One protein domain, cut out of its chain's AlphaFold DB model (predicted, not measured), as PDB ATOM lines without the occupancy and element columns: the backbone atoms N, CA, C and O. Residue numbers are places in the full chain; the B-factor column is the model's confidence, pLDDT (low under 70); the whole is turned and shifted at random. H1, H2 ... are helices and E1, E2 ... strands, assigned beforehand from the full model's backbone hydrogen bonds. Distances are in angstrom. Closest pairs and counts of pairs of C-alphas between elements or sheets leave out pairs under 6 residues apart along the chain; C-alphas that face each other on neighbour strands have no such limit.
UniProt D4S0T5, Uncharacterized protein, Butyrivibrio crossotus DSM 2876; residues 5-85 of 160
ATOM      1  N   ILE A   5      32.224  -5.776   1.784       91.12
ATOM      2  CA  ILE A   5      32.191  -4.330   2.001       91.12
ATOM      3  C   ILE A   5      33.228  -3.997   3.068       91.12
ATOM      4  O   ILE A   5      33.183  -4.543   4.170       91.12
ATOM      5  N   HIS A   6      34.132  -3.076   2.750       93.50
ATOM      6  CA  HIS A   6      35.009  -2.441   3.722       93.50
ATOM      7  C   HIS A   6      34.614  -0.978   3.873       93.50
ATOM      8  O   HIS A   6      34.437  -0.275   2.876       93.50
ATOM      9  N   THR A   7      34.482  -0.518   5.116       93.25
ATOM     10  CA  THR A   7      34.072   0.856   5.400       93.25
ATOM     11  C   THR A   7      35.089   1.591   6.246       93.25
ATOM     12  O   THR A   7      35.702   1.033   7.154       93.25
ATOM     13  N   ILE A   8      35.242   2.873   5.942       93.88
ATOM     14  CA  ILE A   8      36.091   3.813   6.664       93.88
ATOM     15  C   ILE A   8      35.197   4.959   7.119       93.88
ATOM     16  O   ILE A   8      34.396   5.476   6.341       93.88
ATOM     17  N   LYS A   9      35.321   5.389   8.372       92.81
ATOM     18  CA  LYS A   9      34.525   6.512   8.870       92.81
ATOM     19  C   LYS A   9      35.007   7.826   8.258       92.81
ATOM     20  O   LYS A   9      36.206   8.098   8.228       92.81
ATOM     21  N   GLY A  10      34.077   8.660   7.804       90.44
ATOM     22  CA  GLY A  10      34.387   9.952   7.207       90.44
ATOM     23  C   GLY A  10      33.333  11.016   7.474       90.44
ATOM     24  O   GLY A  10      32.413  10.834   8.257       90.44
ATOM     25  N   ASN A  11      33.499  12.158   6.813       90.38
ATOM     26  CA  ASN A  11      32.581  13.299   6.852       90.38
ATOM     27  C   ASN A  11      31.652  13.378   5.628       90.38
ATOM     28  O   ASN A  11      30.749  14.207   5.593       90.38
ATOM     29  N   LYS A  12      31.909  12.560   4.605       92.88
ATOM     30  CA  LYS A  12      31.120  12.451   3.380       92.88
ATOM     31  C   LYS A  12      31.198  11.018   2.879       92.88
ATOM     32  O   LYS A  12      32.292  10.446   2.880       92.88
ATOM     33  N   THR A  13      30.070  10.496   2.412       93.25
ATOM     34  CA  THR A  13      30.013   9.167   1.812       93.25
ATOM     35  C   THR A  13      30.562   9.183   0.390       93.25
ATOM     36  O   THR A  13      30.163  10.006  -0.441       93.25
ATOM     37  N   VAL A  14      31.531   8.304   0.146       93.19
ATOM     38  CA  VAL A  14      32.285   8.170  -1.100       93.19
ATOM     39  C   VAL A  14      32.572   6.692  -1.341       93.19
ATOM     40  O   VAL A  14      33.027   6.000  -0.430       93.19
ATOM     41  N   ILE A  15      32.344   6.229  -2.565       92.25
ATOM     42  CA  ILE A  15      32.727   4.897  -3.028       92.25
ATOM     43  C   ILE A  15      34.065   4.999  -3.755       92.25
ATOM     44  O   ILE A  15      34.219   5.792  -4.682       92.25
ATOM     45  N   TYR A  16      35.043   4.201  -3.335       93.06
ATOM     46  CA  TYR A  16      36.348   4.152  -3.980       93.06
ATOM     47  C   TYR A  16      36.317   3.159  -5.137       93.06
ATOM     48  O   TYR A  16      36.495   1.957  -4.943       93.06
ATOM     49  N   ASN A  17      36.081   3.662  -6.349       90.75
ATOM     50  CA  ASN A  17      35.992   2.846  -7.564       90.75
ATOM     51  C   ASN A  17      37.375   2.525  -8.166       90.75
ATOM     52  O   ASN A  17      37.485   1.667  -9.045       90.75
ATOM     53  N   LYS A  18      38.431   3.182  -7.670       93.62
ATOM     54  CA  LYS A  18      39.826   2.980  -8.065       93.62
ATOM     55  C   LYS A  18      40.749   3.129  -6.858       93.62
ATOM     56  O   LYS A  18      40.765   4.166  -6.199       93.62
ATOM     57  N   ILE A  19      41.547   2.100  -6.594       95.25
ATOM     58  CA  ILE A  19      42.494   2.074  -5.476       95.25
ATOM     59  C   ILE A  19      43.889   1.816  -6.030       95.25
ATOM     60  O   ILE A  19      44.134   0.793  -6.670       95.25
ATOM     61  N   ILE A  20      44.784   2.770  -5.804       97.19
ATOM     62  CA  ILE A  20      46.147   2.791  -6.322       97.19
ATOM     63  C   ILE A  20      47.078   2.309  -5.208       97.19
ATOM     64  O   ILE A  20      47.179   2.949  -4.160       97.19
ATOM     65  N   GLY A  21      47.741   1.181  -5.439       95.19
ATOM     66  CA  GLY A  21      48.858   0.719  -4.625       95.19
ATOM     67  C   GLY A  21      50.197   1.151  -5.222       95.19
ATOM     68  O   GLY A  21      50.274   1.702  -6.321       95.19
ATOM     69  N   SER A  22      51.279   0.846  -4.518       89.81
ATOM     70  CA  SER A  22      52.649   1.210  -4.887       89.81
ATOM     71  C   SER A  22      53.086   0.662  -6.252       89.81
ATOM     72  O   SER A  22      53.910   1.282  -6.920       89.81
ATOM     73  N   ASN A  23      52.547  -0.490  -6.673       89.19
ATOM     74  CA  ASN A  23      52.946  -1.171  -7.911       89.19
ATOM     75  C   ASN A  23      51.798  -1.419  -8.902       89.19
ATOM     76  O   ASN A  23      52.071  -1.786 -10.043       89.19
ATOM     77  N   ASP A  24      50.538  -1.282  -8.483       93.88
ATOM     78  CA  ASP A  24      49.381  -1.670  -9.295       93.88
ATOM     79  C   ASP A  24      48.108  -0.912  -8.874       93.88
ATOM     80  O   ASP A  24      48.112  -0.123  -7.930       93.88
ATOM     81  N   THR A  25      47.003  -1.107  -9.592       93.94
ATOM     82  CA  THR A  25      45.708  -0.467  -9.332       93.94
ATOM     83  C   THR A  25      44.570  -1.476  -9.448       93.94
ATOM     84  O   THR A  25      44.493  -2.224 -10.419       93.94
ATOM     85  N   VAL A  26      43.637  -1.447  -8.495       92.94
ATOM     86  CA  VAL A  26      42.421  -2.275  -8.514       92.94
ATOM     87  C   VAL A  26      41.153  -1.429  -8.632       92.94
ATOM     88  O   VAL A  26      41.116  -0.273  -8.210       92.94
ATOM     89  N   TYR A  27      40.105  -2.033  -9.196       90.88
ATOM     90  CA  TYR A  27      38.804  -1.410  -9.453       90.88
ATOM     91  C   TYR A  27      37.698  -2.276  -8.836       90.88
ATOM     92  O   TYR A  27      37.234  -3.209  -9.494       90.88
ATOM     93  N   PRO A  28      37.337  -2.056  -7.560       83.25
ATOM     94  CA  PRO A  28      36.448  -2.961  -6.829       83.25
ATOM     95  C   PRO A  28      34.969  -2.859  -7.252       83.25
ATOM     96  O   PRO A  28      34.276  -3.882  -7.256       83.25
ATOM     97  N   ASP A  29      34.500  -1.673  -7.662       65.25
ATOM     98  CA  ASP A  29      33.066  -1.364  -7.773       65.25
ATOM     99  C   ASP A  29      32.646  -0.852  -9.164       65.25
ATOM    100  O   ASP A  29      32.599   0.347  -9.421       65.25
ATOM    101  N   ILE A  30      32.362  -1.768 -10.097       59.25
ATOM    102  CA  ILE A  30      31.964  -1.420 -11.479       59.25
ATOM    103  C   ILE A  30      30.451  -1.594 -11.739       59.25
ATOM    104  O   ILE A  30      29.964  -1.205 -12.800       59.25
ATOM    105  N   LEU A  31      29.669  -2.178 -10.820       58.53
ATOM    106  CA  LEU A  31      28.326  -2.693 -11.163       58.53
ATOM    107  C   LEU A  31      27.160  -2.171 -10.313       58.53
ATOM    108  O   LEU A  31      26.019  -2.588 -10.540       58.53
ATOM    109  N   ILE A  32      27.396  -1.255  -9.374       65.00
ATOM    110  CA  ILE A  32      26.365  -0.796  -8.441       65.00
ATOM    111  C   ILE A  32      25.935   0.623  -8.789       65.00
ATOM    112  O   ILE A  32      26.673   1.578  -8.605       65.00
ATOM    113  N   ASN A  33      24.687   0.790  -9.232       71.62
ATOM    114  CA  ASN A  33      24.107   2.129  -9.298       71.62
ATOM    115  C   ASN A  33      23.847   2.633  -7.875       71.62
ATOM    116  O   ASN A  33      23.007   2.070  -7.164       71.62
ATOM    117  N   HIS A  34      24.517   3.716  -7.492       82.06
ATOM    118  CA  HIS A  34      24.387   4.361  -6.190       82.06
ATOM    119  C   HIS A  34      24.353   5.896  -6.323       82.06
ATOM    120  O   HIS A  34      24.800   6.439  -7.332       82.06
ATOM    121  N   PRO A  35      23.820   6.623  -5.323       84.06
ATOM    122  CA  PRO A  35      23.755   8.084  -5.345       84.06
ATOM    123  C   PRO A  35      25.036   8.751  -4.819       84.06
ATOM    124  O   PRO A  35      25.162   9.973  -4.881       84.06
ATOM    125  N   PHE A  36      25.961   7.970  -4.257       89.06
ATOM    126  CA  PHE A  36      27.182   8.484  -3.645       89.06
ATOM    127  C   PHE A  36      28.205   8.929  -4.685       89.06
ATOM    128  O   PHE A  36      28.200   8.461  -5.823       89.06
ATOM    129  N   ALA A  37      29.095   9.830  -4.271       91.00
ATOM    130  CA  ALA A  37      30.221  10.235  -5.100       91.00
ATOM    131  C   ALA A  37      31.210   9.075  -5.264       91.00
ATOM    132  O   ALA A  37      31.450   8.331  -4.313       91.00
ATOM    133  N   GLU A  38      31.806   8.974  -6.445       91.44
ATOM    134  CA  GLU A  38      32.920   8.070  -6.722       91.44
ATOM    135  C   GLU A  38      34.243   8.833  -6.608       91.44
ATOM    136  O   GLU A  38      34.301  10.018  -6.951       91.44
ATOM    137  N   ASP A  39      35.290   8.172  -6.120       92.38
ATOM    138  CA  ASP A  39      36.622   8.764  -5.987       92.38
ATOM    139  C   ASP A  39      37.732   7.721  -6.154       92.38
ATOM    140  O   ASP A  39      37.508   6.513  -6.015       92.38
ATOM    141  N   GLU A  40      38.946   8.207  -6.403       94.12
ATOM    142  CA  GLU A  40      40.159   7.397  -6.365       94.12
ATOM    143  C   GLU A  40      40.939   7.625  -5.066       94.12
ATOM    144  O   GLU A  40      40.900   8.697  -4.462       94.12
ATOM    145  N   ILE A  41      41.666   6.603  -4.617       95.12
ATOM    146  CA  ILE A  41      42.521   6.710  -3.432       95.12
ATOM    147  C   ILE A  41      43.843   5.981  -3.641       95.12
ATOM    148  O   ILE A  41      43.876   4.881  -4.185       95.12
ATOM    149  N   ALA A  42      44.936   6.603  -3.199       96.56
ATOM    150  CA  ALA A  42      46.249   5.975  -3.124       96.56
ATOM    151  C   ALA A  42      46.511   5.522  -1.682       96.56
ATOM    152  O   ALA A  42      46.768   6.354  -0.812       96.56
ATOM    153  N   ASP A  43      46.392   4.219  -1.429       96.56
ATOM    154  CA  ASP A  43      46.543   3.611  -0.102       96.56
ATOM    155  C   ASP A  43      46.878   2.118  -0.245       96.56
ATOM    156  O   ASP A  43      46.046   1.323  -0.684       96.56
ATOM    157  N   ASP A  44      48.095   1.728   0.146       95.94
ATOM    158  CA  ASP A  44      48.569   0.340   0.034       95.94
ATOM    159  C   ASP A  44      47.790  -0.639   0.922       95.94
ATOM    160  O   ASP A  44      47.612  -1.805   0.564       95.94
ATOM    161  N   THR A  45      47.293  -0.187   2.074       95.88
ATOM    162  CA  THR A  45      46.530  -1.054   2.980       95.88
ATOM    163  C   THR A  45      45.177  -1.380   2.364       95.88
ATOM    164  O   THR A  45      44.788  -2.547   2.290       95.88
ATOM    165  N   LEU A  46      44.474  -0.358   1.873       95.56
ATOM    166  CA  LEU A  46      43.198  -0.540   1.184       95.56
ATOM    167  C   LEU A  46      43.367  -1.284  -0.136       95.56
ATOM    168  O   LEU A  46      42.498  -2.081  -0.484       95.56
ATOM    169  N   PHE A  47      44.482  -1.071  -0.839       96.81
ATOM    170  CA  PHE A  47      44.820  -1.822  -2.040       96.81
ATOM    171  C   PHE A  47      44.869  -3.323  -1.747       96.81
ATOM    172  O   PHE A  47      44.170  -4.087  -2.408       96.81
ATOM    173  N   HIS A  48      45.622  -3.749  -0.729       96.31
ATOM    174  CA  HIS A  48      45.723  -5.167  -0.379       96.31
ATOM    175  C   HIS A  48      44.381  -5.761   0.064       96.31
ATOM    176  O   HIS A  48      44.024  -6.853  -0.372       96.31
ATOM    177  N   ILE A  49      43.598  -5.021   0.859       95.69
ATOM    178  CA  ILE A  49      42.247  -5.442   1.261       95.69
ATOM    179  C   ILE A  49      41.356  -5.658   0.032       95.69
ATOM    180  O   ILE A  49      40.649  -6.664  -0.057       95.69
ATOM    181  N   ALA A  50      41.372  -4.716  -0.910       94.12
ATOM    182  CA  ALA A  50      40.553  -4.781  -2.110       94.12
ATOM    183  C   ALA A  50      41.007  -5.893  -3.065       94.12
ATOM    184  O   ALA A  50      40.163  -6.627  -3.569       94.12
ATOM    185  N   ASP A  51      42.311  -6.052  -3.287       95.00
ATOM    186  CA  ASP A  51      42.890  -7.094  -4.142       95.00
ATOM    187  C   ASP A  51      42.544  -8.504  -3.629       95.00
ATOM    188  O   ASP A  51      42.024  -9.340  -4.376       95.00
ATOM    189  N   ASP A  52      42.713  -8.748  -2.327       95.38
ATOM    190  CA  ASP A  52      42.351 -10.025  -1.708       95.38
ATOM    191  C   ASP A  52      40.841 -10.289  -1.778       95.38
ATOM    192  O   ASP A  52      40.406 -11.391  -2.131       95.38
ATOM    193  N   ALA A  53      40.021  -9.268  -1.521       93.44
ATOM    194  CA  ALA A  53      38.574  -9.383  -1.650       93.44
ATOM    195  C   ALA A  53      38.148  -9.659  -3.104       93.44
ATOM    196  O   ALA A  53      37.286 -10.504  -3.345       93.44
ATOM    197  N   ILE A  54      38.759  -9.009  -4.098       91.56
ATOM    198  CA  ILE A  54      38.446  -9.246  -5.514       91.56
ATOM    199  C   ILE A  54      38.784 -10.688  -5.898       91.56
ATOM    200  O   ILE A  54      37.981 -11.333  -6.578       91.56
ATOM    201  N   ARG A  55      39.917 -11.233  -5.433       91.81
ATOM    202  CA  ARG A  55      40.272 -12.647  -5.653       91.81
ATOM    203  C   ARG A  55      39.278 -13.611  -5.007       91.81
ATOM    204  O   ARG A  55      38.980 -14.650  -5.590       91.81
ATOM    205  N   GLN A  56      38.770 -13.279  -3.822       92.12
ATOM    206  CA  GLN A  56      37.873 -14.153  -3.067       92.12
ATOM    207  C   GLN A  56      36.421 -14.108  -3.563       92.12
ATOM    208  O   GLN A  56      35.781 -15.150  -3.711       92.12
ATOM    209  N   TYR A  57      35.879 -12.912  -3.788       88.00
ATOM    210  CA  TYR A  57      34.458 -12.709  -4.084       88.00
ATOM    211  C   TYR A  57      34.193 -12.529  -5.584       88.00
ATOM    212  O   TYR A  57      33.097 -12.848  -6.060       88.00
ATOM    213  N   GLY A  58      35.201 -12.087  -6.336       85.12
ATOM    214  CA  GLY A  58      35.104 -11.687  -7.734       85.12
ATOM    215  C   GLY A  58      34.922 -10.178  -7.893       85.12
ATOM    216  O   GLY A  58      34.384  -9.494  -7.021       85.12
ATOM    217  N   ASN A  59      35.349  -9.659  -9.044       78.62
ATOM    218  CA  ASN A  59      35.180  -8.249  -9.384       78.62
ATOM    219  C   ASN A  59      33.680  -7.863  -9.447       78.62
ATOM    220  O   ASN A  59      32.840  -8.675  -9.845       78.62
ATOM    221  N   GLY A  60      33.344  -6.642  -9.021       76.94
ATOM    222  CA  GLY A  60      31.982  -6.106  -8.945       76.94
ATOM    223  C   GLY A  60      31.198  -6.507  -7.692       76.94
ATOM    224  O   GLY A  60      30.078  -6.048  -7.513       76.94
ATOM    225  N   LYS A  61      31.771  -7.349  -6.822       84.81
ATOM    226  CA  LYS A  61      31.183  -7.779  -5.538       84.81
ATOM    227  C   LYS A  61      31.891  -7.185  -4.323       84.81
ATOM    228  O   LYS A  61      31.650  -7.626  -3.199       84.81
ATOM    229  N   VAL A  62      32.789  -6.238  -4.549       90.00
ATOM    230  CA  VAL A  62      33.644  -5.636  -3.530       90.00
ATOM    231  C   VAL A  62      33.336  -4.150  -3.504       90.00
ATOM    232  O   VAL A  62      33.435  -3.490  -4.527       90.00
ATOM    233  N   ILE A  63      32.978  -3.617  -2.341       91.44
ATOM    234  CA  ILE A  63      32.840  -2.173  -2.138       91.44
ATOM    235  C   ILE A  63      33.855  -1.742  -1.100       91.44
ATOM    236  O   ILE A  63      33.909  -2.305  -0.006       91.44
ATOM    237  N   ILE A  64      34.610  -0.700  -1.423       93.44
ATOM    238  CA  ILE A  64      35.412   0.032  -0.452       93.44
ATOM    239  C   ILE A  64      34.812   1.431  -0.365       93.44
ATOM    240  O   ILE A  64      34.761   2.150  -1.360       93.44
ATOM    241  N   ALA A  65      34.317   1.806   0.810       93.31
ATOM    242  CA  ALA A  65      33.584   3.052   0.988       93.31
ATOM    243  C   ALA A  65      34.097   3.845   2.185       93.31
ATOM    244  O   ALA A  65      34.301   3.308   3.274       93.31
ATOM    245  N   LYS A  66      34.224   5.157   2.015       95.25
ATOM    246  CA  LYS A  66      34.192   6.080   3.146       95.25
ATOM    247  C   LYS A  66      32.734   6.412   3.420       95.25
ATOM    248  O   LYS A  66      32.029   6.777   2.489       95.25
ATOM    249  N   VAL A  67      32.284   6.302   4.664       94.50
ATOM    250  CA  VAL A  67      30.873   6.475   5.031       94.50
ATOM    251  C   VAL A  67      30.729   7.579   6.077       94.50
ATOM    252  O   VAL A  67      31.492   7.624   7.047       94.50
ATOM    253  N   ALA A  68      29.787   8.496   5.847       93.44
ATOM    254  CA  ALA A  68      29.512   9.629   6.729       93.44
ATOM    255  C   ALA A  68      28.652   9.250   7.943       93.44
ATOM    256  O   ALA A  68      28.953   9.676   9.059       93.44
ATOM    257  N   ASP A  69      27.608   8.447   7.732       91.69
ATOM    258  CA  ASP A  69      26.665   8.032   8.770       91.69
ATOM    259  C   ASP A  69      26.074   6.632   8.527       91.69
ATOM    260  O   ASP A  69      26.291   6.002   7.490       91.69
ATOM    261  N   ASP A  70      25.346   6.127   9.523       90.25
ATOM    262  CA  ASP A  70      24.823   4.759   9.525       90.25
ATOM    263  C   ASP A  70      23.699   4.538   8.497       90.25
ATOM    264  O   ASP A  70      23.501   3.402   8.064       90.25
ATOM    265  N   ASN A  71      22.990   5.590   8.063       90.12
ATOM    266  CA  ASN A  71      21.941   5.454   7.046       90.12
ATOM    267  C   ASN A  71      22.561   5.187   5.672       90.12
ATOM    268  O   ASN A  71      22.084   4.333   4.927       90.12
ATOM    269  N   ASP A  72      23.661   5.872   5.358       90.31
ATOM    270  CA  ASP A  72      24.413   5.626   4.129       90.31
ATOM    271  C   ASP A  72      25.014   4.211   4.111       90.31
ATOM    272  O   ASP A  72      25.005   3.542   3.074       90.31
ATOM    273  N   LEU A  73      25.491   3.712   5.260       89.88
ATOM    274  CA  LEU A  73      25.945   2.324   5.383       89.88
ATOM    275  C   LEU A  73      24.804   1.333   5.137       89.88
ATOM    276  O   LEU A  73      24.964   0.384   4.364       89.88
ATOM    277  N   ASP A  74      23.661   1.551   5.782       89.56
ATOM    278  CA  ASP A  74      22.475   0.717   5.612       89.56
ATOM    279  C   ASP A  74      22.037   0.687   4.142       89.56
ATOM    280  O   ASP A  74      21.858  -0.388   3.569       89.56
ATOM    281  N   TYR A  75      22.011   1.837   3.467       88.62
ATOM    282  CA  TYR A  75      21.724   1.916   2.036       88.62
ATOM    283  C   TYR A  75      22.664   1.042   1.190       88.62
ATOM    284  O   TYR A  75      22.210   0.299   0.310       88.62
ATOM    285  N   ILE A  76      23.977   1.116   1.437       87.25
ATOM    286  CA  ILE A  76      24.983   0.319   0.716       87.25
ATOM    287  C   ILE A  76      24.736  -1.177   0.954       87.25
ATOM    288  O   ILE A  76      24.720  -1.964   0.002       87.25
ATOM    289  N   LEU A  77      24.483  -1.571   2.205       86.94
ATOM    290  CA  LEU A  77      24.205  -2.959   2.582       86.94
ATOM    291  C   LEU A  77      22.944  -3.496   1.896       86.94
ATOM    292  O   LEU A  77      22.978  -4.577   1.300       86.94
ATOM    293  N   LYS A  78      21.848  -2.729   1.922       84.44
ATOM    294  CA  LYS A  78      20.590  -3.075   1.245       84.44
ATOM    295  C   LYS A  78      20.786  -3.199  -0.267       84.44
ATOM    296  O   LYS A  78      20.318  -4.159  -0.882       84.44
ATOM    297  N   THR A  79      21.531  -2.270  -0.866       83.31
ATOM    298  CA  THR A  79      21.840  -2.289  -2.302       83.31
ATOM    299  C   THR A  79      22.628  -3.546  -2.684       83.31
ATOM    300  O   THR A  79      22.295  -4.211  -3.667       83.31
ATOM    301  N   MET A  80      23.619  -3.934  -1.879       81.44
ATOM    302  CA  MET A  80      24.396  -5.152  -2.122       81.44
ATOM    303  C   MET A  80      23.594  -6.434  -1.946       81.44
ATOM    304  O   MET A  80      23.706  -7.354  -2.762       81.44
ATOM    305  N   ALA A  81      22.744  -6.491  -0.921       79.12
ATOM    306  CA  ALA A  81      21.816  -7.599  -0.734       79.12
ATOM    307  C   ALA A  81      20.876  -7.761  -1.941       79.12
ATOM    308  O   ALA A  81      20.633  -8.882  -2.381       79.12
ATOM    309  N   CYS A  82      20.421  -6.648  -2.523       77.31
ATOM    310  CA  CYS A  82      19.594  -6.635  -3.725       77.31
ATOM    311  C   CYS A  82      20.323  -7.152  -4.972       77.31
ATOM    312  O   CYS A  82      19.744  -7.900  -5.756       77.31
ATOM    313  N   LEU A  83      21.590  -6.794  -5.189       75.62
ATOM    314  CA  LEU A  83      22.311  -7.212  -6.398       75.62
ATOM    315  C   LEU A  83      22.713  -8.687  -6.399       75.62
ATOM    316  O   LEU A  83      22.786  -9.298  -7.478       75.62
ATOM    317  N   TYR A  84      22.926  -9.241  -5.206       74.06
ATOM    318  CA  TYR A  84      23.355 -10.616  -4.972       74.06
ATOM    319  C   TYR A  84      22.383 -11.360  -4.047       74.06
ATOM    320  O   TYR A  84      22.814 -11.864  -3.001       74.06
ATOM    321  N   PRO A  85      21.093 -11.459  -4.425       62.88
ATOM    322  CA  PRO A  85      20.130 -12.182  -3.618       62.88
ATOM    323  C   PRO A  85      20.534 -13.660  -3.612       62.88
ATOM    324  O   PRO A  85      20.996 -14.207  -4.623       62.88
TER     325      PRO A  85
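AT A GLANCE: This is residues 5 to 85 of the 160 residues of an uncharacterized protein of Butyrivibrio crossotus DSM 2876 (UniProt D4S0T5). A strongly twisted sheet of four strands is sandwiched between two helices: H2 packs along E1 and E4 on one face, and H1 crosses the other face. A long loop, residues 21 to 36, leads from the end of E2 back to the beginning of E3. The 81 printed residues hold E1, E2, E3, H1, E4 and H2 in that order; the sheet is mixed, ordered E1, E4, E2, E3, and the class is mixed, helices and strands. The whole is compact, with a radius of gyration of the C-alphas of 11.9 A, and flat, spanning 35 by 30 by 16 A.

IN THESE COORDINATES: Find C-alpha 5 at (32.191, -4.330, 2.001); from there E1 runs through residues 5 to 9, 13.0 A. Next come E2, residues 14 to 20, 15.8 A, and E3, residues 37 to 42, 16.7 A. H1, residues 44 to 57, runs 19.7 A from C-alpha 44 at (48.569, 0.340, 0.034). E4 takes residues 62 to 67, 15.1 A, and H2 takes residues 70 to 83, 20.1 A, ending at C-alpha 83 (22.311, -7.212, -6.398).

HOW THE PARTS SIT: Look first at E4 and E2, antiparallel, with N 14 and O 66 2.8 A apart. E1 is parallel to E4, with N 6 to O 63 at 2.9 A, and E3 is parallel to E2, with N 15 to O 37 at 2.9 A. Helices on both faces make three layers. H2, 10.3 A over the sheet, runs along the strands, at 11 degrees to E4 on the local plane; their closest C-alphas, Val 67 and Leu 73, are 6.5 A apart. On the opposite face H1, at a height of 7.8 A, runs across the strands, at 78 degrees to E2 on the local plane; their closest C-alphas, Ile 19 and Phe 47, are 5.7 A apart. H1 and H2 are apart. In both helices every O i to N i+4 pair is within hydrogen-bond range.

THE WHOLE: The C-alphas farthest apart, those of Ser 22 and Pro 85, are 35.2 A apart. The printed part has no cut, and its one long link joins E2 to E3. Look for pLDDT under 70 at residues 29 to 32 and 85.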